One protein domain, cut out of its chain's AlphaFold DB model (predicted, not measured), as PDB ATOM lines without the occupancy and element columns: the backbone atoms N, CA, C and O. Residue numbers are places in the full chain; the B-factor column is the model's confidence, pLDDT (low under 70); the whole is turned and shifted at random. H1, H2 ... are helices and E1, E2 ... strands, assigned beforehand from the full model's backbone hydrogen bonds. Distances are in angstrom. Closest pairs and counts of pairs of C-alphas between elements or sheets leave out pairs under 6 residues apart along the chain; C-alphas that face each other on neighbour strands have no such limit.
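Overview. This is residues 269 to 380 of the 471 residues of an uncharacterized protein of Herpetosiphon aurantiacus (strain ATCC 23779 / DSM 785 / 114-95) (UniProt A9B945). A long two-stranded arm, the hairpin of E2 and E3, reaches out from a small body in which E1 and E4 join the base of this hairpin to make a four-stranded sheet, with H1 and H2 packed on one face and H3 grazing the sheet at E1. The arm makes the length, and its tip, residues 321 to 326, sticks out free. The printed part has 112 residues, with three named helices and four named strands in the order H1 E1 E2 E3 E4 H2 H3; the class is mixed, helices and strands. The antiparallel sheet runs E1 E2 E3 E4, a meander, each strand the antiparallel neighbour of the one before. The whole is loose, with a radius of gyration of the C-alphas of 19.1 A, and elongated, spanning 67 by 36 by 24 A.

Along the chain. E2, residues 301 to 322, is 62.1 A long and runs from C-alpha 301 at (160.872, -4.704, 121.338) to C-alpha 322 at (147.011, 46.141, 154.190); it bends by 64 degrees at residue 304. E3, residues 325 to 344, is 59.8 A long. The edge strands are E1, residues 295 to 298, 9.5 A, and E4, residues 350 to 354, 13.0 A. H1, residues 279 to 287, is 12.3 A long and begins at C-alpha 279 (147.929, 10.426, 122.044). H2, residues 355 to 362, measures 10.7 A, and H3, residues 366 to 379, 20.0 A, ending at C-alpha 379 (140.303, -1.589, 126.916).

Arrangement. The sheet is twisted. In the hairpin of E2 and E3, N 306 and O 341 are 2.8 A apart, and near the tip N 322 and O 325 are 3.1 A apart, both within hydrogen-bond range. In the hairpin of E1 and E2, N 296 and O 303 are within that range at 2.8 A; in that of E3 and E4, N 342 and O 351 at 2.9 A. E1 and E4 are apart. H1 stands up from the sheet, its line rising 53 degrees, at a height over the sheet of 10.1 A; its closest C-alphas to E2 are those of Ala 287 and Gly 307, 3.9 A. H2 is on the same face as H1; its closest C-alphas to E3 are those of Gly 355 and Pro 338, 5.3 A. H3 only grazes the sheet, with its residues 367 to 375; the C-alphas of Thr 368 and Ile 298 in E1 come closest, 5.4 A. H1 and H3 touch at a steep tilt of 61 degrees, the same way, closest at the C-alphas of Ala 282 and Leu 373, 6.0 A. In H1, H2 and H3 every O i to N i+4 pair is within hydrogen-bond range.

Size, cuts and confidence. The two C-alphas farthest apart, those of Asp 324 and Ala 346, are 68.5 A apart. The printed part has no cut and no long link. The mean pLDDT of the printed part is 84.7; residues 269, 322, 324 to 325 and 327 are under 70.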
ATOM      1  N   ALA A 269     138.106  -0.001 136.749       59.09
ATOM      2  CA  ALA A 269     136.946   0.209 135.887       59.09
ATOM      3  C   ALA A 269     137.261   1.286 134.830       59.09
ATOM      4  O   ALA A 269     137.442   2.455 135.159       59.09
ATOM      5  N   HIS A 270     137.327   0.887 133.559       70.69
ATOM      6  CA  HIS A 270     137.668   1.792 132.465       70.69
ATOM      7  C   HIS A 270     136.485   2.691 132.094       70.69
ATOM      8  O   HIS A 270     135.437   2.210 131.655       70.69
ATOM      9  N   LEU A 271     136.658   4.005 132.246       75.94
ATOM     10  CA  LEU A 271     135.690   4.996 131.779       75.94
ATOM     11  C   LEU A 271     135.758   5.108 130.252       75.94
ATOM     12  O   LEU A 271     136.745   5.560 129.678       75.94
ATOM     13  N   ARG A 272     134.692   4.720 129.557       84.69
ATOM     14  CA  ARG A 272     134.658   4.850 128.096       84.69
ATOM     15  C   ARG A 272     134.629   6.333 127.705       84.69
ATOM     16  O   ARG A 272     133.741   7.053 128.161       84.69
ATOM     17  N   PRO A 273     135.574   6.811 126.878       89.06
ATOM     18  CA  PRO A 273     135.578   8.200 126.457       89.06
ATOM     19  C   PRO A 273     134.433   8.440 125.468       89.06
ATOM     20  O   PRO A 273     134.004   7.526 124.760       89.06
ATOM     21  N   LEU A 274     133.926   9.674 125.400       88.88
ATOM     22  CA  LEU A 274     132.846   9.997 124.465       88.88
ATOM     23  C   LEU A 274     133.296   9.781 123.015       88.88
ATOM     24  O   LEU A 274     132.567   9.161 122.251       88.88
ATOM     25  N   GLY A 275     134.504  10.235 122.670       90.62
ATOM     26  CA  GLY A 275     135.121  10.044 121.359       90.62
ATOM     27  C   GLY A 275     136.550   9.497 121.436       90.62
ATOM     28  O   GLY A 275     137.082   9.340 122.540       90.62
ATOM     29  N   PRO A 276     137.169   9.192 120.280       90.44
ATOM     30  CA  PRO A 276     138.569   8.793 120.183       90.44
ATOM     31  C   PRO A 276     139.506   9.736 120.946       90.44
ATOM     32  O   PRO A 276     139.359  10.959 120.890       90.44
ATOM     33  N   LEU A 277     140.472   9.155 121.658       88.56
ATOM     34  CA  LEU A 277     141.457   9.899 122.438       88.56
ATOM     35  C   LEU A 277     142.588  10.418 121.547       88.56
ATOM     36  O   LEU A 277     142.994   9.758 120.595       88.56
ATOM     37  N   SER A 278     143.151  11.571 121.908       85.31
ATOM     38  CA  SER A 278     144.466  11.977 121.405       85.31
ATOM     39  C   SER A 278     145.573  11.149 122.067       85.31
ATOM     40  O   SER A 278     145.374  10.605 123.155       85.31
ATOM     41  N   ALA A 279     146.765  11.106 121.463       80.50
ATOM     42  CA  ALA A 279     147.929  10.426 122.044       80.50
ATOM     43  C   ALA A 279     148.258  10.934 123.463       80.50
ATOM     44  O   ALA A 279     148.528  10.144 124.365       80.50
ATOM     45  N   THR A 280     148.143  12.243 123.700       80.06
ATOM     46  CA  THR A 280     148.348  12.848 125.025       80.06
ATOM     47  C   THR A 280     147.293  12.401 126.036       80.06
ATOM     48  O   THR A 280     147.626  12.052 127.167       80.06
ATOM     49  N   ALA A 281     146.015  12.369 125.639       83.00
ATOM     50  CA  ALA A 281     144.943  11.898 126.514       83.00
ATOM     51  C   ALA A 281     145.076  10.393 126.808       83.00
ATOM     52  O   ALA A 281     144.859   9.968 127.939       83.00
ATOM     53  N   ALA A 282     145.489   9.597 125.819       83.94
ATOM     54  CA  ALA A 282     145.817   8.188 126.002       83.94
ATOM     55  C   ALA A 282     146.964   8.006 127.006       83.94
ATOM     56  O   ALA A 282     146.815   7.245 127.958       83.94
ATOM     57  N   ALA A 283     148.063   8.751 126.866       80.31
ATOM     58  CA  ALA A 283     149.200   8.693 127.785       80.31
ATOM     59  C   ALA A 283     148.828   9.043 129.233       80.31
ATOM     60  O   ALA A 283     149.286   8.373 130.159       80.31
ATOM     61  N   ALA A 284     147.947  10.025 129.441       82.00
ATOM     62  CA  ALA A 284     147.426  10.334 130.772       82.00
ATOM     63  C   ALA A 284     146.661   9.143 131.379       82.00
ATOM     64  O   ALA A 284     146.885   8.788 132.534       82.00
ATOM     65  N   ARG A 285     145.816   8.469 130.589       85.94
ATOM     66  CA  ARG A 285     145.080   7.273 131.039       85.94
ATOM     67  C   ARG A 285     145.996   6.079 131.304       85.94
ATOM     68  O   ARG A 285     145.784   5.319 132.250       85.94
ATOM     69  N   ILE A 286     147.055   5.944 130.512       86.31
ATOM     70  CA  ILE A 286     148.105   4.951 130.744       86.31
ATOM     71  C   ILE A 286     148.764   5.212 132.093       86.31
ATOM     72  O   ILE A 286     148.838   4.287 132.891       86.31
ATOM     73  N   ALA A 287     149.153   6.456 132.389       83.69
ATOM     74  CA  ALA A 287     149.752   6.835 133.669       83.69
ATOM     75  C   ALA A 287     148.817   6.606 134.871       83.69
ATOM     76  O   ALA A 287     149.286   6.272 135.951       83.69
ATOM     77  N   THR A 288     147.495   6.685 134.695       80.94
ATOM     78  CA  THR A 288     146.537   6.284 135.747       80.94
ATOM     79  C   THR A 288     146.404   4.767 135.929       80.94
ATOM     80  O   THR A 288     145.686   4.308 136.813       80.94
ATOM     81  N   GLY A 289     147.108   3.980 135.116       82.44
ATOM     82  CA  GLY A 289     147.241   2.536 135.265       82.44
ATOM     83  C   GLY A 289     146.272   1.703 134.430       82.44
ATOM     84  O   GLY A 289     146.150   0.502 134.657       82.44
ATOM     85  N   GLU A 290     145.579   2.299 133.459       84.31
ATOM     86  CA  GLU A 290     144.496   1.613 132.746       84.31
ATOM     87  C   GLU A 290     144.930   0.453 131.846       84.31
ATOM     88  O   GLU A 290     144.125  -0.426 131.561       84.31
ATOM     89  N   ILE A 291     146.186   0.427 131.405       85.00
ATOM     90  CA  ILE A 291     146.747  -0.700 130.645       85.00
ATOM     91  C   ILE A 291     147.891  -1.372 131.410       85.00
ATOM     92  O   ILE A 291     148.802  -1.937 130.806       85.00
ATOM     93  N   ASN A 292     147.878  -1.295 132.745       86.06
ATOM     94  CA  ASN A 292     148.896  -1.943 133.568       86.06
ATOM     95  C   ASN A 292     148.943  -3.447 133.289       86.06
ATOM     96  O   ASN A 292     147.934  -4.144 133.374       86.06
ATOM     97  N   GLY A 293     150.138  -3.937 132.961       82.12
ATOM     98  CA  GLY A 293     150.364  -5.324 132.568       82.12
ATOM     99  C   GLY A 293     150.174  -5.609 131.074       82.12
ATOM    100  O   GLY A 293     150.358  -6.753 130.665       82.12
ATOM    101  N   ALA A 294     149.840  -4.614 130.246       86.00
ATOM    102  CA  ALA A 294     149.837  -4.776 128.794       86.00
ATOM    103  C   ALA A 294     151.268  -4.832 128.239       86.00
ATOM    104  O   ALA A 294     152.168  -4.143 128.729       86.00
ATOM    105  N   THR A 295     151.463  -5.630 127.188       90.25
ATOM    106  CA  THR A 295     152.717  -5.680 126.430       90.25
ATOM    107  C   THR A 295     152.615  -4.779 125.206       90.25
ATOM    108  O   THR A 295     151.737  -4.975 124.369       90.25
ATOM    109  N   ILE A 296     153.515  -3.803 125.097       90.31
ATOM    110  CA  ILE A 296     153.555  -2.796 124.033       90.31
ATOM    111  C   ILE A 296     154.922  -2.831 123.360       90.31
ATOM    112  O   ILE A 296     155.942  -2.991 124.025       90.31
ATOM    113  N   VAL A 297     154.952  -2.677 122.040       89.94
ATOM    114  CA  VAL A 297     156.212  -2.573 121.301       89.94
ATOM    115  C   VAL A 297     156.766  -1.158 121.462       89.94
ATOM    116  O   VAL A 297     156.092  -0.197 121.106       89.94
ATOM    117  N   ILE A 298     157.984  -1.046 121.992       87.69
ATOM    118  CA  ILE A 298     158.754   0.202 122.098       87.69
ATOM    119  C   ILE A 298     160.120  -0.055 121.468       87.69
ATOM    120  O   ILE A 298     160.775  -1.042 121.814       87.69
ATOM    121  N   ASP A 299     160.540   0.795 120.530       84.44
ATOM    122  CA  ASP A 299     161.789   0.636 119.763       84.44
ATOM    123  C   ASP A 299     161.948  -0.776 119.156       84.44
ATOM    124  O   ASP A 299     163.020  -1.385 119.191       84.44
ATOM    125  N   GLY A 300     160.849  -1.345 118.651       84.94
ATOM    126  CA  GLY A 300     160.828  -2.676 118.032       84.94
ATOM    127  C   GLY A 300     160.896  -3.860 119.004       84.94
ATOM    128  O   GLY A 300     160.970  -5.001 118.547       84.94
ATOM    129  N   ARG A 301     160.844  -3.635 120.324       90.00
ATOM    130  CA  ARG A 301     160.872  -4.704 121.338       90.00
ATOM    131  C   ARG A 301     159.627  -4.712 122.227       90.00
ATOM    132  O   ARG A 301     159.120  -3.642 122.569       90.00
ATOM    133  N   PRO A 302     159.129  -5.891 122.638       91.38
ATOM    134  CA  PRO A 302     157.992  -5.993 123.545       91.38
ATOM    135  C   PRO A 302     158.381  -5.557 124.962       91.38
ATOM    136  O   PRO A 302     159.310  -6.099 125.558       91.38
ATOM    137  N   HIS A 303     157.630  -4.611 125.518       93.00
ATOM    138  CA  HIS A 303     157.790  -4.120 126.881       93.00
ATOM    139  C   HIS A 303     156.489  -4.265 127.675       93.00
ATOM    140  O   HIS A 303     155.411  -3.949 127.176       93.00
ATOM    141  N   LEU A 304     156.581  -4.697 128.931       90.94
ATOM    142  CA  LEU A 304     155.482  -4.677 129.890       90.94
ATOM    143  C   LEU A 304     155.305  -3.264 130.459       90.94
ATOM    144  O   LEU A 304     156.261  -2.685 130.980       90.94
ATOM    145  N   ILE A 305     154.090  -2.723 130.394       90.38
ATOM    146  CA  ILE A 305     153.791  -1.351 130.821       90.38
ATOM    147  C   ILE A 305     153.208  -1.300 132.233       90.38
ATOM    148  O   ILE A 305     152.311  -2.067 132.592       90.38
ATOM    149  N   LYS A 306     153.682  -0.331 133.018       88.75
ATOM    150  CA  LYS A 306     153.097   0.086 134.294       88.75
ATOM    151  C   LYS A 306     153.021   1.609 134.367       88.75
ATOM    152  O   LYS A 306     154.041   2.277 134.502       88.75
ATOM    153  N   GLY A 307     151.815   2.149 134.327       88.06
ATOM    154  CA  GLY A 307     151.523   3.525 134.686       88.06
ATOM    155  C   GLY A 307     151.269   3.712 136.178       88.06
ATOM    156  O   GLY A 307     150.693   2.852 136.856       88.06
ATOM    157  N   SER A 308     151.722   4.855 136.674       87.12
ATOM    158  CA  SER A 308     151.457   5.391 138.006       87.12
ATOM    159  C   SER A 308     151.513   6.921 137.980       87.12
ATOM    160  O   SER A 308     152.006   7.510 137.019       87.12
ATOM    161  N   THR A 309     151.088   7.569 139.058       85.44
ATOM    162  CA  THR A 309     151.335   8.995 139.289       85.44
ATOM    163  C   THR A 309     152.236   9.193 140.505       85.44
ATOM    164  O   THR A 309     152.214   8.400 141.448       85.44
ATOM    165  N   THR A 310     153.063  10.234 140.471       84.38
ATOM    166  CA  THR A 310     153.844  10.736 141.608       84.38
ATOM    167  C   THR A 310     153.307  12.102 142.023       84.38
ATOM    168  O   THR A 310     152.782  12.846 141.199       84.38
ATOM    169  N   GLU A 311     153.381  12.433 143.309       84.56
ATOM    170  CA  GLU A 311     152.981  13.753 143.803       84.56
ATOM    171  C   GLU A 311     154.187  14.685 143.844       84.56
ATOM    172  O   GLU A 311     155.219  14.349 144.420       84.56
ATOM    173  N   ASP A 312     154.032  15.861 143.249       80.38
ATOM    174  CA  ASP A 312     154.985  16.960 143.298       80.38
ATOM    175  C   ASP A 312     154.331  18.141 144.024       80.38
ATOM    176  O   ASP A 312     153.235  18.573 143.660       80.38
ATOM    177  N   GLN A 313     154.947  18.626 145.100       79.38
ATOM    178  CA  GLN A 313     154.389  19.687 145.937       79.38
ATOM    179  C   GLN A 313     155.196  20.969 145.765       79.38
ATOM    180  O   GLN A 313     156.357  21.049 146.159       79.38
ATOM    181  N   THR A 314     154.561  22.002 145.216       77.38
ATOM    182  CA  THR A 314     155.123  23.353 145.162       77.38
ATOM    183  C   THR A 314     154.502  24.198 146.265       77.38
ATOM    184  O   THR A 314     153.281  24.366 146.314       77.38
ATOM    185  N   VAL A 315     155.348  24.740 147.141       82.31
ATOM    186  CA  VAL A 315     154.948  25.657 148.212       82.31
ATOM    187  C   VAL A 315     155.556  27.024 147.938       82.31
ATOM    188  O   VAL A 315     156.771  27.133 147.773       82.31
ATOM    189  N   TRP A 316     154.734  28.068 147.911       83.31
ATOM    190  CA  TRP A 316     155.232  29.445 147.926       83.31
ATOM    191  C   TRP A 316     154.420  30.311 148.881       83.31
ATOM    192  O   TRP A 316     153.278  30.002 149.221       83.31
ATOM    193  N   VAL A 317     155.039  31.397 149.333       81.00
ATOM    194  CA  VAL A 317     154.473  32.309 150.325       81.00
ATOM    195  C   VAL A 317     154.265  33.672 149.677       81.00
ATOM    196  O   VAL A 317     155.183  34.226 149.077       81.00
ATOM    197  N   GLU A 318     153.054  34.198 149.790       83.94
ATOM    198  CA  GLU A 318     152.672  35.540 149.367       83.94
ATOM    199  C   GLU A 318     152.350  36.367 150.613       83.94
ATOM    200  O   GLU A 318     151.469  36.008 151.393       83.94
ATOM    201  N   THR A 319     153.056  37.477 150.807       78.50
ATOM    202  CA  THR A 319     152.778  38.406 151.906       78.50
ATOM    203  C   THR A 319     151.995  39.594 151.367       78.50
ATOM    204  O   THR A 319     152.470  40.287 150.468       78.50
ATOM    205  N   LYS A 320     150.806  39.842 151.920       78.12
ATOM    206  CA  LYS A 320     150.010  41.047 151.666       78.12
ATOM    207  C   LYS A 320     150.033  41.950 152.886       78.12
ATOM    208  O   LYS A 320     149.764  41.499 153.996       78.12
ATOM    209  N   GLU A 321     150.323  43.221 152.657       72.69
ATOM    210  CA  GLU A 321     150.319  44.260 153.681       72.69
ATOM    211  C   GLU A 321     149.151  45.208 153.392       72.69
ATOM    212  O   GLU A 321     149.079  45.806 152.316       72.69
ATOM    213  N   GLU A 322     148.192  45.284 154.314       66.38
ATOM    214  CA  GLU A 322     147.011  46.141 154.190       66.38
ATOM    215  C   GLU A 322     146.835  46.919 155.503       66.38
ATOM    216  O   GLU A 322     146.447  46.374 156.539       66.38
ATOM    217  N   GLY A 323     147.196  48.207 155.481       77.69
ATOM    218  CA  GLY A 323     147.265  49.032 156.690       77.69
ATOM    219  C   GLY A 323     148.350  48.545 157.658       77.69
ATOM    220  O   GLY A 323     149.489  48.356 157.251       77.69
ATOM    221  N   ASP A 324     147.988  48.335 158.926       66.50
ATOM    222  CA  ASP A 324     148.888  47.856 159.997       66.50
ATOM    223  C   ASP A 324     148.872  46.314 160.138       66.50
ATOM    224  O   ASP A 324     149.367  45.749 161.112       66.50
ATOM    225  N   THR A 325     148.228  45.612 159.193       51.56
ATOM    226  CA  THR A 325     148.035  44.155 159.241       51.56
ATOM    227  C   THR A 325     148.841  43.466 158.145       51.56
ATOM    228  O   THR A 325     148.634  43.699 156.952       51.56
ATOM    229  N   LEU A 326     149.731  42.560 158.555       73.69
ATOM    230  CA  LEU A 326     150.555  41.753 157.661       73.69
ATOM    231  C   LEU A 326     149.963  40.343 157.548       73.69
ATOM    232  O   LEU A 326     149.930  39.584 158.516       73.69
ATOM    233  N   THR A 327     149.469  39.995 156.361       66.88
ATOM    234  CA  THR A 327     148.865  38.689 156.071       66.88
ATOM    235  C   THR A 327     149.838  37.838 155.265       66.88
ATOM    236  O   THR A 327     150.176  38.175 154.133       66.88
ATOM    237  N   VAL A 328     150.263  36.710 155.833       81.25
ATOM    238  CA  VAL A 328     151.113  35.721 155.156       81.25
ATOM    239  C   VAL A 328     150.233  34.594 154.616       81.25
ATOM    240  O   VAL A 328     149.656  33.827 155.385       81.25
ATOM    241  N   ILE A 329     150.122  34.485 153.294       77.88
ATOM    242  CA  ILE A 329     149.371  33.436 152.598       77.88
ATOM    243  C   ILE A 329     150.366  32.383 152.111       77.88
ATOM    244  O   ILE A 329     151.236  32.671 151.295       77.88
ATOM    245  N   THR A 330     150.237  31.149 152.596       82.19
ATOM    246  CA  THR A 330     151.029  30.014 152.096       82.19
ATOM    247  C   THR A 330     150.194  29.231 151.091       82.19
ATOM    248  O   THR A 330     149.140  28.696 151.434       82.19
ATOM    249  N   HIS A 331     150.658  29.165 149.847       81.12
ATOM    250  CA  HIS A 331     150.017  28.424 148.768       81.12
ATOM    251  C   HIS A 331     150.646  27.036 148.656       81.12
ATOM    252  O   HIS A 331     151.860  26.918 148.491       81.12
ATOM    253  N   HIS A 332     149.826  25.986 148.735       79.88
ATOM    254  CA  HIS A 332     150.234  24.600 148.493       79.88
ATOM    255  C   HIS A 332     149.609  24.115 147.183       79.88
ATOM    256  O   HIS A 332     148.392  23.937 147.107       79.88
ATOM    257  N   ILE A 333     150.426  23.873 146.159       78.94
ATOM    258  CA  ILE A 333     149.997  23.173 144.944       78.94
ATOM    259  C   ILE A 333     150.558  21.759 144.974       78.94
ATOM    260  O   ILE A 333     151.769  21.565 144.938       78.94
ATOM    261  N   THR A 334     149.671  20.766 144.980       78.12
ATOM    262  CA  THR A 334     150.022  19.367 144.720       78.12
ATOM    263  C   THR A 334     149.727  19.051 143.259       78.12
ATOM    264  O   THR A 334     148.571  19.034 142.833       78.12
ATOM    265  N   ARG A 335     150.775  18.806 142.476       80.38
ATOM    266  CA  ARG A 335     150.705  18.368 141.085       80.38
ATOM    267  C   ARG A 335     150.885  16.854 141.027       80.38
ATOM    268  O   ARG A 335     151.854  16.313 141.539       80.38
ATOM    269  N   GLN A 336     149.962  16.168 140.364       79.69
ATOM    270  CA  GLN A 336     150.127  14.756 140.017       79.69
ATOM    271  C   GLN A 336     150.965  14.673 138.733       79.69
ATOM    272  O   GLN A 336     150.555  15.176 137.684       79.69
ATOM    273  N   VAL A 337     152.145  14.070 138.819       85.50
ATOM    274  CA  VAL A 337     153.077  13.877 137.708       85.50
ATOM    275  C   VAL A 337     152.897  12.458 137.156       85.50
ATOM    276  O   VAL A 337     152.999  11.487 137.906       85.50
ATOM    277  N   PRO A 338     152.598  12.292 135.857       86.62
ATOM    278  CA  PRO A 338     152.436  10.971 135.265       86.62
ATOM    279  C   PRO A 338     153.783  10.255 135.135       86.62
ATOM    280  O   PRO A 338     154.777  10.843 134.706       86.62
ATOM    281  N   VAL A 339     153.797   8.961 135.452       89.62
ATOM    282  CA  VAL A 339     154.955   8.077 135.317       89.62
ATOM    283  C   VAL A 339     154.543   6.816 134.572       89.62
ATOM    284  O   VAL A 339     153.631   6.105 134.991       89.62
ATOM    285  N   VAL A 340     155.254   6.498 133.497       90.56
ATOM    286  CA  VAL A 340     155.126   5.231 132.775       90.56
ATOM    287  C   VAL A 340     156.446   4.480 132.873       90.56
ATOM    288  O   VAL A 340     157.499   4.984 132.488       90.56
ATOM    289  N   MET A 341     156.392   3.267 133.406       92.25
ATOM    290  CA  MET A 341     157.501   2.322 133.413       92.25
ATOM    291  C   MET A 341     157.282   1.282 132.318       92.25
ATOM    292  O   MET A 341     156.188   0.734 132.194       92.25
ATOM    293  N   ALA A 342     158.327   1.004 131.550       92.19
ATOM    294  CA  ALA A 342     158.354  -0.029 130.529       92.19
ATOM    295  C   ALA A 342     159.469  -1.024 130.858       92.19
ATOM    296  O   ALA A 342     160.618  -0.619 131.028       92.19
ATOM    297  N   VAL A 343     159.129  -2.306 130.970       92.62
ATOM    298  CA  VAL A 343     160.079  -3.387 131.267       92.62
ATOM    299  C   VAL A 343     160.245  -4.247 130.022       92.62
ATOM    300  O   VAL A 343     159.266  -4.851 129.592       92.62
ATOM    301  N   ASP A 344     161.438  -4.295 129.431       92.25
ATOM    302  CA  ASP A 344     161.723  -5.166 128.282       92.25
ATOM    303  C   ASP A 344     161.501  -6.631 128.690       92.25
ATOM    304  O   ASP A 344     162.000  -7.096 129.717       92.25
ATOM    305  N   VAL A 345     160.689  -7.353 127.918       88.06
ATOM    306  CA  VAL A 345     160.280  -8.727 128.250       88.06
ATOM    307  C   VAL A 345     161.431  -9.726 128.078       88.06
ATOM    308  O   VAL A 345     161.419 -10.776 128.717       88.06
ATOM    309  N   ALA A 346     162.417  -9.426 127.231       86.69
ATOM    310  CA  ALA A 346     163.517 -10.335 126.931       86.69
ATOM    311  C   ALA A 346     164.629 -10.288 127.987       86.69
ATOM    312  O   ALA A 346     165.146 -11.336 128.366       86.69
ATOM    313  N   ASP A 347     165.001  -9.092 128.452       90.19
ATOM    314  CA  ASP A 347     166.143  -8.902 129.360       90.19
ATOM    315  C   ASP A 347     165.787  -8.275 130.718       90.19
ATOM    316  O   ASP A 347     166.635  -8.201 131.608       90.19
ATOM    317  N   GLY A 348     164.532  -7.860 130.916       85.62
ATOM    318  CA  GLY A 348     164.063  -7.262 132.164       85.62
ATOM    319  C   GLY A 348     164.539  -5.826 132.395       85.62
ATOM    320  O   GLY A 348     164.338  -5.292 133.489       85.62
ATOM    321  N   SER A 349     165.169  -5.182 131.407       89.12
ATOM    322  CA  SER A 349     165.614  -3.794 131.525       89.12
ATOM    323  C   SER A 349     164.433  -2.838 131.696       89.12
ATOM    324  O   SER A 349     163.370  -2.998 131.096       89.12
ATOM    325  N   VAL A 350     164.608  -1.827 132.550       90.88
ATOM    326  CA  VAL A 350     163.528  -0.920 132.955       90.88
ATOM    327  C   VAL A 350     163.780   0.481 132.415       90.88
ATOM    328  O   VAL A 350     164.810   1.094 132.691       90.88
ATOM    329  N   ARG A 351     162.798   1.026 131.698       92.81
ATOM    330  CA  ARG A 351     162.770   2.415 131.229       92.81
ATOM    331  C   ARG A 351     161.680   3.181 131.960       92.81
ATOM    332  O   ARG A 351     160.565   2.686 132.120       92.81
ATOM    333  N   ARG A 352     161.996   4.399 132.396       93.19
ATOM    334  CA  ARG A 352     161.076   5.284 133.119       93.19
ATOM    335  C   ARG A 352     160.841   6.556 132.310       93.19
ATOM    336  O   ARG A 352     161.793   7.236 131.939       93.19
ATOM    337  N   TYR A 353     159.574   6.872 132.083       91.12
ATOM    338  CA  TYR A 353     159.103   8.074 131.407       91.12
ATOM    339  C   TYR A 353     158.273   8.877 132.407       91.12
ATOM    340  O   TYR A 353     157.217   8.418 132.835       91.12
ATOM    341  N   GLU A 354     158.767  10.039 132.825       89.69
ATOM    342  CA  GLU A 354     158.166  10.843 133.893       89.69
ATOM    343  C   GLU A 354     157.909  12.280 133.441       89.69
ATOM    344  O   GLU A 354     158.733  12.892 132.754       89.69
ATOM    345  N   GLY A 355     156.746  12.801 133.833       86.81
ATOM    346  CA  GLY A 355     156.300  14.143 133.490       86.81
ATOM    347  C   GLY A 355     156.104  14.360 131.990       86.81
ATOM    348  O   GLY A 355     156.146  13.433 131.178       86.81
ATOM    349  N   ASP A 356     155.890  15.620 131.619       84.50
ATOM    350  CA  ASP A 356     155.539  15.994 130.246       84.50
ATOM    351  C   ASP A 356     156.660  15.633 129.255       84.50
ATOM    352  O   ASP A 356     156.393  15.074 128.192       84.50
ATOM    353  N   ALA A 357     157.923  15.865 129.629       88.50
ATOM    354  CA  ALA A 357     159.085  15.533 128.801       88.50
ATOM    355  C   ALA A 357     159.266  14.015 128.620       88.50
ATOM    356  O   ALA A 357     159.576  13.547 127.522       88.50
ATOM    357  N   GLY A 358     159.045  13.229 129.679       88.88
ATOM    358  CA  GLY A 358     159.103  11.772 129.606       88.88
ATOM    359  C   GLY A 358     158.012  11.206 128.704       88.88
ATOM    360  O   GLY A 358     158.300  10.371 127.847       88.88
ATOM    361  N   LEU A 359     156.776  11.695 128.837       87.19
ATOM    362  CA  LEU A 359     155.671  11.285 127.969       87.19
ATOM    363  C   LEU A 359     155.889  11.704 126.515       87.19
ATOM    364  O   LEU A 359     155.636  10.906 125.619       87.19
ATOM    365  N   GLN A 360     156.411  12.907 126.263       88.62
ATOM    366  CA  GLN A 360     156.786  13.318 124.908       88.62
ATOM    367  C   GLN A 360     157.827  12.377 124.305       88.62
ATOM    368  O   GLN A 360     157.687  11.984 123.154       88.62
ATOM    369  N   LYS A 361     158.830  11.958 125.085       90.25
ATOM    370  CA  LYS A 361     159.831  10.983 124.633       90.25
ATOM    371  C   LYS A 361     159.218   9.611 124.345       90.25
ATOM    372  O   LYS A 361     159.602   8.982 123.368       90.25
ATOM    373  N   LEU A 362     158.274   9.152 125.170       89.38
ATOM    374  CA  LEU A 362     157.556   7.891 124.953       89.38
ATOM    375  C   LEU A 362     156.708   7.928 123.674       89.38
ATOM    376  O   LEU A 362     156.648   6.948 122.941       89.38
ATOM    377  N   LEU A 363     156.060   9.062 123.413       88.69
ATOM    378  CA  LEU A 363     155.181   9.267 122.262       88.69
ATOM    379  C   LEU A 363     155.917   9.769 121.008       88.69
ATOM    380  O   LEU A 363     155.272  10.011 119.992       88.69
ATOM    381  N   ALA A 364     157.238   9.963 121.076       89.19
ATOM    382  CA  ALA A 364     158.028  10.490 119.965       89.19
ATOM    383  C   ALA A 364     158.101   9.510 118.787       89.19
ATOM    384  O   ALA A 364     158.173   9.944 117.639       89.19
ATOM    385  N   ASP A 365     158.073   8.205 119.069       87.25
ATOM    386  CA  ASP A 365     157.954   7.166 118.052       87.25
ATOM    387  C   ASP A 365     156.472   6.954 117.675       87.25
ATOM    388  O   ASP A 365     155.677   6.544 118.531       87.25
ATOM    389  N   PRO A 366     156.076   7.190 116.408       88.12
ATOM    390  CA  PRO A 366     154.696   7.016 115.964       88.12
ATOM    391  C   PRO A 366     154.162   5.595 116.162       88.12
ATOM    392  O   PRO A 366     152.995   5.441 116.519       88.12
ATOM    393  N   ALA A 367     155.001   4.566 115.984       88.44
ATOM    394  CA  ALA A 367     154.576   3.175 116.140       88.44
ATOM    395  C   ALA A 367     154.255   2.855 117.608       88.44
ATOM    396  O   ALA A 367     153.221   2.254 117.908       88.44
ATOM    397  N   THR A 368     155.095   3.324 118.533       88.38
ATOM    398  CA  THR A 368     154.839   3.242 119.976       88.38
ATOM    399  C   THR A 368     153.566   4.001 120.359       88.38
ATOM    400  O   THR A 368     152.719   3.465 121.078       88.38
ATOM    401  N   ALA A 369     153.387   5.231 119.865       88.50
ATOM    402  CA  ALA A 369     152.197   6.034 120.147       88.50
ATOM    403  C   ALA A 369     150.907   5.361 119.642       88.50
ATOM    404  O   ALA A 369     149.904   5.333 120.359       88.50
ATOM    405  N   GLU A 370     150.939   4.776 118.443       89.44
ATOM    406  CA  GLU A 370     149.822   4.026 117.867       89.44
ATOM    407  C   GLU A 370     149.521   2.751 118.662       89.44
ATOM    408  O   GLU A 370     148.364   2.507 119.003       89.44
ATOM    409  N   ALA A 371     150.541   1.976 119.044       88.62
ATOM    410  CA  ALA A 371     150.366   0.769 119.851       88.62
ATOM    411  C   ALA A 371     149.754   1.076 121.229       88.62
ATOM    412  O   ALA A 371     148.846   0.377 121.687       88.62
ATOM    413  N   LEU A 372     150.204   2.156 121.875       87.88
ATOM    414  CA  LEU A 372     149.638   2.651 123.132       87.88
ATOM    415  C   LEU A 372     148.180   3.102 122.964       87.88
ATOM    416  O   LEU A 372     147.329   2.767 123.795       87.88
ATOM    417  N   LEU A 373     147.869   3.823 121.882       89.38
ATOM    418  CA  LEU A 373     146.508   4.266 121.576       89.38
ATOM    419  C   LEU A 373     145.577   3.084 121.254       89.38
ATOM    420  O   LEU A 373     144.421   3.060 121.682       89.38
ATOM    421  N   ALA A 374     146.073   2.081 120.534       89.25
ATOM    422  CA  ALA A 374     145.333   0.865 120.224       89.25
ATOM    423  C   ALA A 374     145.024   0.072 121.499       89.25
ATOM    424  O   ALA A 374     143.878  -0.330 121.714       89.25
ATOM    425  N   ALA A 375     146.009  -0.080 122.389       88.88
ATOM    426  CA  ALA A 375     145.837  -0.776 123.659       88.88
ATOM    427  C   ALA A 375     144.803  -0.093 124.564       88.88
ATOM    428  O   ALA A 375     143.912  -0.764 125.088       88.88
ATOM    429  N   ILE A 376     144.855   1.239 124.709       88.56
ATOM    430  CA  ILE A 376     143.852   1.958 125.509       88.56
ATOM    431  C   ILE A 376     142.463   1.888 124.863       88.56
ATOM    432  O   ILE A 376     141.469   1.744 125.566       88.56
ATOM    433  N   THR A 377     142.378   1.936 123.530       88.75
ATOM    434  CA  THR A 377     141.101   1.874 122.801       88.75
ATOM    435  C   THR A 377     140.455   0.495 122.911       88.75
ATOM    436  O   THR A 377     139.239   0.405 123.050       88.75
ATOM    437  N   ALA A 378     141.247  -0.579 122.906       87.69
ATOM    438  CA  ALA A 378     140.744  -1.938 123.108       87.69
ATOM    439  C   ALA A 378     140.126  -2.122 124.504       87.69
ATOM    440  O   ALA A 378     139.112  -2.801 124.659       87.69
ATOM    441  N   VAL A 379     140.726  -1.492 125.514       83.06
ATOM    442  CA  VAL A 379     140.303  -1.589 126.916       83.06
ATOM    443  C   VAL A 379     139.167  -0.607 127.251       83.06
ATOM    444  O   VAL A 379     138.276  -0.919 128.044       83.06
ATOM    445  N   ALA A 380     139.161   0.568 126.622       83.12
ATOM    446  CA  ALA A 380     138.197   1.642 126.834       83.12
ATOM    447  C   ALA A 380     137.691   2.209 125.491       83.12
ATOM    448  O   ALA A 380     138.007   3.353 125.143       83.12
TER     449      ALA A 380